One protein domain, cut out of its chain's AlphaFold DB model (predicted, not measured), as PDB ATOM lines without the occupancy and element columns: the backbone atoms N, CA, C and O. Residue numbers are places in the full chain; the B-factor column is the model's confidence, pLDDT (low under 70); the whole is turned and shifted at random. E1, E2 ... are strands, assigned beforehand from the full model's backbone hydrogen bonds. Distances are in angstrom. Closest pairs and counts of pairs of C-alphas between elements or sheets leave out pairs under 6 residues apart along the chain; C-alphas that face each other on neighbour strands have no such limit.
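Overview. This is residues 8 to 75 of the 265 residues of an uncharacterized protein of Nocardioidaceae bacterium (UniProt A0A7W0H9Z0). One bent, L-shaped sheet makes up most of this domain: the long hairpin of E3 and E4 runs through both of its arms, with E2 and E5 along the two edges of one arm and E6 beside E4 in the other. E1, a very short strand, lies off the sheet at the E2 side, joined to it by a loop. The printed part has 68 residues, with no named helix and six named strands, E1 to E6 in chain order; the class is all strand. The five-stranded sheet is branched, antiparallel and twisted, and E2, E3, E4 and E5 form a meander, each strand the antiparallel neighbour of the one before. The whole is loose, with a radius of gyration of the C-alphas of 14.2 A, and only just elongated, spanning 47 by 30 by 16 A.

Along the chain. Begin with E4, residues 46 to 58, the longest strand: find C-alpha 46 at (-30.704, 18.226, -18.719) and go 30.6 A to C-alpha 58 at (-3.584, 5.891, -25.613). E3, residues 31 to 42, measures 29.7 A from first to last C-alpha. E2, residues 23 to 27, is 12.8 A long, E5, residues 63 to 66, is 10.2 A, and E6, residues 69 to 74, is 16.3 A. E1, residues 12 to 14, is 6.1 A long and starts at C-alpha 12, (-7.073, -9.197, -36.220).

Arrangement. Look first at E3 and E4, an antiparallel hairpin at 178 degrees: C-alphas 38 and 51 face each other at 4.6 A, and N 34 and O 55 are within hydrogen-bond range at 2.7 A. E3 bends by 72 degrees at residue 35, and E4 bends by 82 degrees at residue 53. On the other side of E3 from E4 lies E2, beside residues 31 to 35; E2 and E3 are a hairpin, with N 25 and O 33 at 2.8 A. On the other side of E4 from E3 lie both E5, beside residues 53 to 57, and E6, beside residues 46 to 51. E4 and E5 are a hairpin with N 64 and O 56 at 2.8 A, while E4 and E6 are antiparallel with N 71 and O 49 at 2.8 A. E5 and E6 are apart. E1 pairs with no named strand; residues 8 to 9 pair with residues 12 to 13 of E1, antiparallel. E1 and E2 are only just apart, at 8.5 A.

Size, cuts and confidence. The two C-alphas farthest apart, those of Asp 11 and Gly 75, are 47.4 A from each other. The printed part has no cut; the link from E1 to E2 is short, the other four are tight. The mean pLDDT of the printed part is 77.8; look for values under 70 at residues 9, 12, 14 to 20, 42 to 46 and 74 to 75 of this model.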
ATOM      1  N   ARG A   8      -9.469  -3.319 -38.805       71.19
ATOM      2  CA  ARG A   8      -8.360  -4.218 -38.456       71.19
ATOM      3  C   ARG A   8      -7.494  -3.547 -37.401       71.19
ATOM      4  O   ARG A   8      -7.175  -2.370 -37.539       71.19
ATOM      5  N   VAL A   9      -7.124  -4.298 -36.372       69.50
ATOM      6  CA  VAL A   9      -6.136  -3.896 -35.365       69.50
ATOM      7  C   VAL A   9      -5.024  -4.934 -35.429       69.50
ATOM      8  O   VAL A   9      -5.270  -6.109 -35.156       69.50
ATOM      9  N   ALA A  10      -3.830  -4.515 -35.857       73.88
ATOM     10  CA  ALA A  10      -2.779  -5.431 -36.306       73.88
ATOM     11  C   ALA A  10      -3.341  -6.448 -37.332       73.88
ATOM     12  O   ALA A  10      -3.952  -6.041 -38.323       73.88
ATOM     13  N   ASP A  11      -3.197  -7.750 -37.080       74.81
ATOM     14  CA  ASP A  11      -3.671  -8.816 -37.974       74.81
ATOM     15  C   ASP A  11      -5.107  -9.281 -37.690       74.81
ATOM     16  O   ASP A  11      -5.670 -10.078 -38.448       74.81
ATOM     17  N   GLN A  12      -5.744  -8.765 -36.636       68.81
ATOM     18  CA  GLN A  12      -7.073  -9.197 -36.220       68.81
ATOM     19  C   GLN A  12      -8.165  -8.350 -36.883       68.81
ATOM     20  O   GLN A  12      -8.177  -7.120 -36.793       68.81
ATOM     21  N   ILE A  13      -9.118  -9.017 -37.544       72.75
ATOM     22  CA  ILE A  13     -10.351  -8.378 -38.013       72.75
ATOM     23  C   ILE A  13     -11.264  -8.190 -36.806       72.75
ATOM     24  O   ILE A  13     -11.647  -9.155 -36.145       72.75
ATOM     25  N   ILE A  14     -11.621  -6.941 -36.540       68.75
ATOM     26  CA  ILE A  14     -12.587  -6.582 -35.514       68.75
ATOM     27  C   ILE A  14     -13.981  -6.802 -36.109       68.75
ATOM     28  O   ILE A  14     -14.287  -6.199 -37.145       68.75
ATOM     29  N   PRO A  15     -14.829  -7.657 -35.510       66.75
ATOM     30  CA  PRO A  15     -16.192  -7.814 -35.990       66.75
ATOM     31  C   PRO A  15     -16.926  -6.478 -35.872       66.75
ATOM     32  O   PRO A  15     -16.788  -5.761 -34.879       66.75
ATOM     33  N   THR A  16     -17.715  -6.136 -36.888       65.12
ATOM     34  CA  THR A  16     -18.617  -4.990 -36.790       65.12
ATOM     35  C   THR A  16     -19.607  -5.275 -35.658       65.12
ATOM     36  O   THR A  16     -20.272  -6.313 -35.706       65.12
ATOM     37  N   PRO A  17     -19.711  -4.411 -34.634       63.44
ATOM     38  CA  PRO A  17     -20.653  -4.638 -33.549       63.44
ATOM     39  C   PRO A  17     -22.082  -4.669 -34.096       63.44
ATOM     40  O   PRO A  17     -22.423  -3.888 -34.989       63.44
ATOM     41  N   ALA A  18     -22.920  -5.550 -33.543       63.59
ATOM     42  CA  ALA A  18     -24.350  -5.527 -33.826       63.59
ATOM     43  C   ALA A  18     -24.939  -4.153 -33.459       63.59
ATOM     44  O   ALA A  18     -24.417  -3.454 -32.580       63.59
ATOM     45  N   ASP A  19     -26.024  -3.757 -34.129       60.31
ATOM     46  CA  ASP A  19     -26.661  -2.456 -33.921       60.31
ATOM     47  C   ASP A  19     -26.924  -2.208 -32.428       60.31
ATOM     48  O   ASP A  19     -27.692  -2.906 -31.775       60.31
ATOM     49  N   GLY A  20     -26.256  -1.193 -31.873       62.47
ATOM     50  CA  GLY A  20     -26.404  -0.832 -30.464       62.47
ATOM     51  C   GLY A  20     -25.250  -1.245 -29.553       62.47
ATOM     52  O   GLY A  20     -25.072  -0.564 -28.546       62.47
ATOM     53  N   GLN A  21     -24.446  -2.248 -29.911       71.94
ATOM     54  CA  GLN A  21     -23.374  -2.765 -29.055       71.94
ATOM     55  C   GLN A  21     -22.117  -1.881 -29.074       71.94
ATOM     56  O   GLN A  21     -21.714  -1.367 -30.120       71.94
ATOM     57  N   THR A  22     -21.506  -1.727 -27.898       77.69
ATOM     58  CA  THR A  22     -20.181  -1.125 -27.702       77.69
ATOM     59  C   THR A  22     -19.162  -2.251 -27.568       77.69
ATOM     60  O   THR A  22     -19.416  -3.229 -26.865       77.69
ATOM     61  N   PHE A  23     -18.019  -2.124 -28.235       82.44
ATOM     62  CA  PHE A  23     -16.951  -3.121 -28.196       82.44
ATOM     63  C   PHE A  23     -15.625  -2.456 -27.852       82.44
ATOM     64  O   PHE A  23     -15.329  -1.382 -28.368       82.44
ATOM     65  N   THR A  24     -14.824  -3.092 -27.004       85.31
ATOM     66  CA  THR A  24     -13.546  -2.550 -26.540       85.31
ATOM     67  C   THR A  24     -12.434  -3.543 -26.844       85.31
ATOM     68  O   THR A  24     -12.548  -4.718 -26.500       85.31
ATOM     69  N   VAL A  25     -11.361  -3.071 -27.479       85.31
ATOM     70  CA  VAL A  25     -10.193  -3.873 -27.857       85.31
ATOM     71  C   VAL A  25      -8.913  -3.233 -27.349       85.31
ATOM     72  O   VAL A  25      -8.660  -2.068 -27.664       85.31
ATOM     73  N   PRO A  26      -8.071  -3.976 -26.617       85.62
ATOM     74  CA  PRO A  26      -6.725  -3.514 -26.325       85.62
ATOM     75  C   PRO A  26      -5.895  -3.488 -27.614       85.62
ATOM     76  O   PRO A  26      -5.845  -4.470 -28.352       85.62
ATOM     77  N   VAL A  27      -5.213  -2.374 -27.869       83.44
ATOM     78  CA  VAL A  27      -4.188  -2.245 -28.908       83.44
ATOM     79  C   VAL A  27      -2.831  -2.417 -28.218       83.44
ATOM     80  O   VAL A  27      -2.413  -1.516 -27.479       83.44
ATOM     81  N   PRO A  28      -2.150  -3.567 -28.388       83.12
ATOM     82  CA  PRO A  28      -0.948  -3.888 -27.625       83.12
ATOM     83  C   PRO A  28       0.110  -2.783 -27.696       83.12
ATOM     84  O   PRO A  28       0.485  -2.339 -28.778       83.12
ATOM     85  N   GLY A  29       0.574  -2.332 -26.529       84.25
ATOM     86  CA  GLY A  29       1.597  -1.290 -26.400       84.25
ATOM     87  C   GLY A  29       1.146   0.134 -26.744       84.25
ATOM     88  O   GLY A  29       1.944   1.050 -26.579       84.25
ATOM     89  N   GLN A  30      -0.098   0.339 -27.193       83.12
ATOM     90  CA  GLN A  30      -0.573   1.647 -27.657       83.12
ATOM     91  C   GLN A  30      -1.768   2.172 -26.865       83.12
ATOM     92  O   GLN A  30      -1.838   3.373 -26.645       83.12
ATOM     93  N   GLY A  31      -2.693   1.317 -26.417       89.31
ATOM     94  CA  GLY A  31      -3.861   1.784 -25.668       89.31
ATOM     95  C   GLY A  31      -5.088   0.898 -25.822       89.31
ATOM     96  O   GLY A  31      -4.980  -0.310 -26.022       89.31
ATOM     97  N   THR A  32      -6.268   1.502 -25.737       89.88
ATOM     98  CA  THR A  32      -7.565   0.831 -25.849       89.88
ATOM     99  C   THR A  32      -8.423   1.505 -26.913       89.88
ATOM    100  O   THR A  32      -8.673   2.706 -26.862       89.88
ATOM    101  N   LEU A  33      -8.920   0.722 -27.868       85.81
ATOM    102  CA  LEU A  33      -9.868   1.164 -28.884       85.81
ATOM    103  C   LEU A  33     -11.289   0.751 -28.490       85.81
ATOM    104  O   LEU A  33     -11.582  -0.432 -28.347       85.81
ATOM    105  N   THR A  34     -12.191   1.716 -28.368       86.75
ATOM    106  CA  THR A  34     -13.622   1.497 -28.146       86.75
ATOM    107  C   THR A  34     -14.405   1.855 -29.402       86.75
ATOM    108  O   THR A  34     -14.347   2.981 -29.894       86.75
ATOM    109  N   VAL A  35     -15.162   0.898 -29.921       83.88
ATOM    110  CA  VAL A  35     -16.054   1.048 -31.070       83.88
ATOM    111  C   VAL A  35     -17.476   1.262 -30.563       83.88
ATOM    112  O   VAL A  35     -17.929   0.537 -29.675       83.88
ATOM    113  N   ASN A  36     -18.200   2.220 -31.152       79.81
ATOM    114  CA  ASN A  36     -19.557   2.589 -30.733       79.81
ATOM    115  C   ASN A  36     -19.631   3.021 -29.248       79.81
ATOM    116  O   ASN A  36     -20.528   2.594 -28.516       79.81
ATOM    117  N   ASP A  37     -18.709   3.876 -28.789       81.44
ATOM    118  CA  ASP A  37     -18.786   4.471 -27.444       81.44
ATOM    119  C   ASP A  37     -19.979   5.432 -27.367       81.44
ATOM    120  O   ASP A  37     -20.071   6.418 -28.107       81.44
ATOM    121  N   LYS A  38     -20.921   5.123 -26.476       81.94
ATOM    122  CA  LYS A  38     -22.146   5.893 -26.269       81.94
ATOM    123  C   LYS A  38     -22.255   6.253 -24.804       81.94
ATOM    124  O   LYS A  38     -22.380   5.386 -23.944       81.94
ATOM    125  N   LYS A  39     -22.315   7.551 -24.525       79.31
ATOM    126  CA  LYS A  39     -22.583   8.065 -23.182       79.31
ATOM    127  C   LYS A  39     -23.881   8.836 -23.218       79.31
ATOM    128  O   LYS A  39     -24.042   9.772 -23.995       79.31
ATOM    129  N   ARG A  40     -24.821   8.444 -22.366       80.81
ATOM    130  CA  ARG A  40     -26.092   9.143 -22.207       80.81
ATOM    131  C   ARG A  40     -26.320   9.422 -20.735       80.81
ATOM    132  O   ARG A  40     -26.266   8.512 -19.916       80.81
ATOM    133  N   LYS A  41     -26.629  10.673 -20.419       74.50
ATOM    134  CA  LYS A  41     -27.129  11.080 -19.108       74.50
ATOM    135  C   LYS A  41     -28.379  11.911 -19.324       74.50
ATOM    136  O   LYS A  41     -28.368  12.860 -20.098       74.50
ATOM    137  N   VAL A  42     -29.465  11.535 -18.669       68.19
ATOM    138  CA  VAL A  42     -30.724  12.278 -18.710       68.19
ATOM    139  C   VAL A  42     -31.140  12.531 -17.270       68.19
ATOM    140  O   VAL A  42     -31.169  11.597 -16.475       68.19
ATOM    141  N   THR A  43     -31.405  13.791 -16.945       67.69
ATOM    142  CA  THR A  43     -31.985  14.245 -15.673       67.69
ATOM    143  C   THR A  43     -33.274  15.017 -15.963       67.69
ATOM    144  O   THR A  43     -33.639  15.194 -17.126       67.69
ATOM    145  N   ASN A  44     -33.951  15.520 -14.931       59.34
ATOM    146  CA  ASN A  44     -35.176  16.320 -15.078       59.34
ATOM    147  C   ASN A  44     -34.982  17.600 -15.880       59.34
ATOM    148  O   ASN A  44     -35.942  18.106 -16.450       59.34
ATOM    149  N   ARG A  45     -33.767  18.143 -15.881       65.12
ATOM    150  CA  ARG A  45     -33.460  19.476 -16.404       65.12
ATOM    151  C   ARG A  45     -32.304  19.461 -17.388       65.12
ATOM    152  O   ARG A  45     -31.825  20.507 -17.786       65.12
ATOM    153  N   SER A  46     -31.787  18.298 -17.749       66.62
ATOM    154  CA  SER A  46     -30.704  18.226 -18.719       66.62
ATOM    155  C   SER A  46     -30.701  16.889 -19.425       66.62
ATOM    156  O   SER A  46     -31.004  15.841 -18.852       66.62
ATOM    157  N   ALA A  47     -30.319  16.933 -20.689       72.38
ATOM    158  CA  ALA A  47     -30.004  15.752 -21.460       72.38
ATOM    159  C   ALA A  47     -28.602  15.925 -22.019       72.38
ATOM    160  O   ALA A  47     -28.242  16.984 -22.525       72.38
ATOM    161  N   PHE A  48     -27.823  14.866 -21.931       80.19
ATOM    162  CA  PHE A  48     -26.503  14.775 -22.506       80.19
ATOM    163  C   PHE A  48     -26.419  13.459 -23.262       80.19
ATOM    164  O   PHE A  48     -26.718  12.391 -22.720       80.19
ATOM    165  N   GLY A  49     -26.034  13.547 -24.524       81.69
ATOM    166  CA  GLY A  49     -25.777  12.403 -25.376       81.69
ATOM    167  C   GLY A  49     -24.474  12.620 -26.118       81.69
ATOM    168  O   GLY A  49     -24.292  13.651 -26.757       81.69
ATOM    169  N   VAL A  50     -23.588  11.638 -26.045       83.19
ATOM    170  CA  VAL A  50     -22.391  11.546 -26.874       83.19
ATOM    171  C   VAL A  50     -22.414  10.206 -27.575       83.19
ATOM    172  O   VAL A  50     -22.675   9.175 -26.951       83.19
ATOM    173  N   ILE A  51     -22.124  10.239 -28.867       83.50
ATOM    174  CA  ILE A  51     -21.795   9.060 -29.648       83.50
ATOM    175  C   ILE A  51     -20.454   9.290 -30.335       83.50
ATOM    176  O   ILE A  51     -20.240  10.311 -30.987       83.50
ATOM    177  N   ASN A  52     -19.556   8.329 -30.166       82.38
ATOM    178  CA  ASN A  52     -18.311   8.227 -30.905       82.38
ATOM    179  C   ASN A  52     -18.370   6.937 -31.718       82.38
ATOM    180  O   ASN A  52     -18.671   5.871 -31.175       82.38
ATOM    181  N   VAL A  53     -18.062   7.015 -33.010       81.12
ATOM    182  CA  VAL A  53     -17.923   5.805 -33.832       81.12
ATOM    183  C   VAL A  53     -16.687   5.026 -33.379       81.12
ATOM    184  O   VAL A  53     -16.764   3.812 -33.199       81.12
ATOM    185  N   LEU A  54     -15.586   5.738 -33.114       82.44
ATOM    186  CA  LEU A  54     -14.361   5.207 -32.516       82.44
ATOM    187  C   LEU A  54     -13.875   6.152 -31.414       82.44
ATOM    188  O   LEU A  54     -13.912   7.371 -31.578       82.44
ATOM    189  N   THR A  55     -13.415   5.587 -30.304       87.00
ATOM    190  CA  THR A  55     -12.649   6.285 -29.266       87.00
ATOM    191  C   THR A  55     -11.373   5.501 -29.023       87.00
ATOM    192  O   THR A  55     -11.454   4.338 -28.642       87.00
ATOM    193  N   PHE A  56     -10.215   6.105 -29.250       86.12
ATOM    194  CA  PHE A  56      -8.929   5.508 -28.913       86.12
ATOM    195  C   PHE A  56      -8.348   6.236 -27.707       86.12
ATOM    196  O   PHE A  56      -8.194   7.454 -27.738       86.12
ATOM    197  N   GLU A  57      -8.067   5.498 -26.642       90.12
ATOM    198  CA  GLU A  57      -7.400   5.995 -25.444       90.12
ATOM    199  C   GLU A  57      -5.997   5.399 -25.391       90.12
ATOM    200  O   GLU A  57      -5.832   4.195 -25.196       90.12
ATOM    201  N   SER A  58      -4.999   6.244 -25.621       85.81
ATOM    202  CA  SER A  58      -3.584   5.891 -25.613       85.81
ATOM    203  C   SER A  58      -3.087   5.597 -24.194       85.81
ATOM    204  O   SER A  58      -3.633   6.096 -23.211       85.81
ATOM    205  N   THR A  59      -2.016   4.811 -24.069       87.31
ATOM    206  CA  THR A  59      -1.359   4.513 -22.781       87.31
ATOM    207  C   THR A  59      -0.804   5.750 -22.073       87.31
ATOM    208  O   THR A  59      -0.645   5.728 -20.854       87.31
ATOM    209  N   ASP A  60      -0.545   6.832 -22.807       87.75
ATOM    210  CA  ASP A  60      -0.143   8.135 -22.262       87.75
ATOM    211  C   ASP A  60      -1.330   9.017 -21.816       87.75
ATOM    212  O   ASP A  60      -1.128  10.134 -21.341       87.75
ATOM    213  N   GLY A  61      -2.565   8.520 -21.947       81.81
ATOM    214  CA  GLY A  61      -3.796   9.221 -21.583       81.81
ATOM    215  C   GLY A  61      -4.384  10.106 -22.688       81.81
ATOM    216  O   GLY A  61      -5.412  10.751 -22.467       81.81
ATOM    217  N   THR A  62      -3.782  10.148 -23.881       87.12
ATOM    218  CA  THR A  62      -4.348  10.872 -25.029       87.12
ATOM    219  C   THR A  62      -5.625  10.187 -25.519       87.12
ATOM    220  O   THR A  62      -5.630   8.982 -25.758       87.12
ATOM    221  N   VAL A  63      -6.709  10.947 -25.714       86.81
ATOM    222  CA  VAL A  63      -7.992  10.413 -26.203       86.81
ATOM    223  C   VAL A  63      -8.349  11.005 -27.562       86.81
ATOM    224  O   VAL A  63      -8.674  12.189 -27.664       86.81
ATOM    225  N   GLU A  64      -8.375  10.164 -28.592       83.75
ATOM    226  CA  GLU A  64      -8.866  10.501 -29.929       83.75
ATOM    227  C   GLU A  64     -10.314  10.023 -30.108       83.75
ATOM    228  O   GLU A  64     -10.683   8.925 -29.683       83.75
ATOM    229  N   ARG A  65     -11.159  10.850 -30.737       86.44
ATOM    230  CA  ARG A  65     -12.572  10.540 -31.005       86.44
ATOM    231  C   ARG A  65     -12.900  10.795 -32.469       86.44
ATOM    232  O   ARG A  65     -12.787  11.926 -32.936       86.44
ATOM    233  N   THR A  66     -13.399   9.775 -33.158       81.69
ATOM    234  CA  THR A  66     -13.705   9.842 -34.594       81.69
ATOM    235  C   THR A  66     -15.202   9.737 -34.840       81.69
ATOM    236  O   THR A  66     -15.894   8.924 -34.217       81.69
ATOM    237  N   ALA A  67     -15.698  10.576 -35.761       80.25
ATOM    238  CA  ALA A  67     -17.125  10.773 -36.033       80.25
ATOM    239  C   ALA A  67     -17.922  10.999 -34.733       80.25
ATOM    240  O   ALA A  67     -18.911  10.326 -34.435       80.25
ATOM    241  N   HIS A  68     -17.419  11.951 -33.948       80.38
ATOM    242  CA  HIS A  68     -17.999  12.407 -32.697       80.38
ATOM    243  C   HIS A  68     -19.254  13.242 -32.959       80.38
ATOM    244  O   HIS A  68     -19.212  14.228 -33.696       80.38
ATOM    245  N   ALA A  69     -20.357  12.883 -32.310       78.88
ATOM    246  CA  ALA A  69     -21.518  13.746 -32.191       78.88
ATOM    247  C   ALA A  69     -21.894  13.898 -30.719       78.88
ATOM    248  O   ALA A  69     -22.064  12.916 -29.990       78.88
ATOM    249  N   GLN A  70     -22.059  15.147 -30.301       82.44
ATOM    250  CA  GLN A  70     -22.501  15.513 -28.967       82.44
ATOM    251  C   GLN A  70     -23.772  16.347 -29.064       82.44
ATOM    252  O   GLN A  70     -23.885  17.263 -29.874       82.44
ATOM    253  N   SER A  71     -24.722  16.043 -28.190       75.94
ATOM    254  CA  SER A  71     -25.892  16.866 -27.940       75.94
ATOM    255  C   SER A  71     -26.011  17.110 -26.448       75.94
ATOM    256  O   SER A  71     -25.811  16.206 -25.628       75.94
ATOM    257  N   ARG A  72     -26.315  18.355 -26.093       76.38
ATOM    258  CA  ARG A  72     -26.482  18.778 -24.714       76.38
ATOM    259  C   ARG A  72     -27.659  19.737 -24.615       76.38
ATOM    260  O   ARG A  72     -27.834  20.595 -25.473       76.38
ATOM    261  N   ILE A  73     -28.448  19.566 -23.565       71.75
ATOM    262  CA  ILE A  73     -29.472  20.502 -23.124       71.75
ATOM    263  C   ILE A  73     -29.004  21.029 -21.777       71.75
ATOM    264  O   ILE A  73     -29.020  20.297 -20.786       71.75
ATOM    265  N   ASP A  74     -28.558  22.282 -21.789       61.47
ATOM    266  CA  ASP A  74     -28.148  23.047 -20.618       61.47
ATOM    267  C   ASP A  74     -29.207  24.108 -20.330       61.47
ATOM    268  O   ASP A  74     -29.257  25.138 -20.993       61.47
ATOM    269  N   GLY A  75     -30.094  23.841 -19.375       58.81
ATOM    270  CA  GLY A  75     -31.138  24.787 -18.982       58.81
ATOM    271  C   GLY A  75     -32.316  24.085 -18.330       58.81
ATOM    272  O   GLY A  75     -32.565  22.921 -18.611       58.81
TER     273      GLY A  75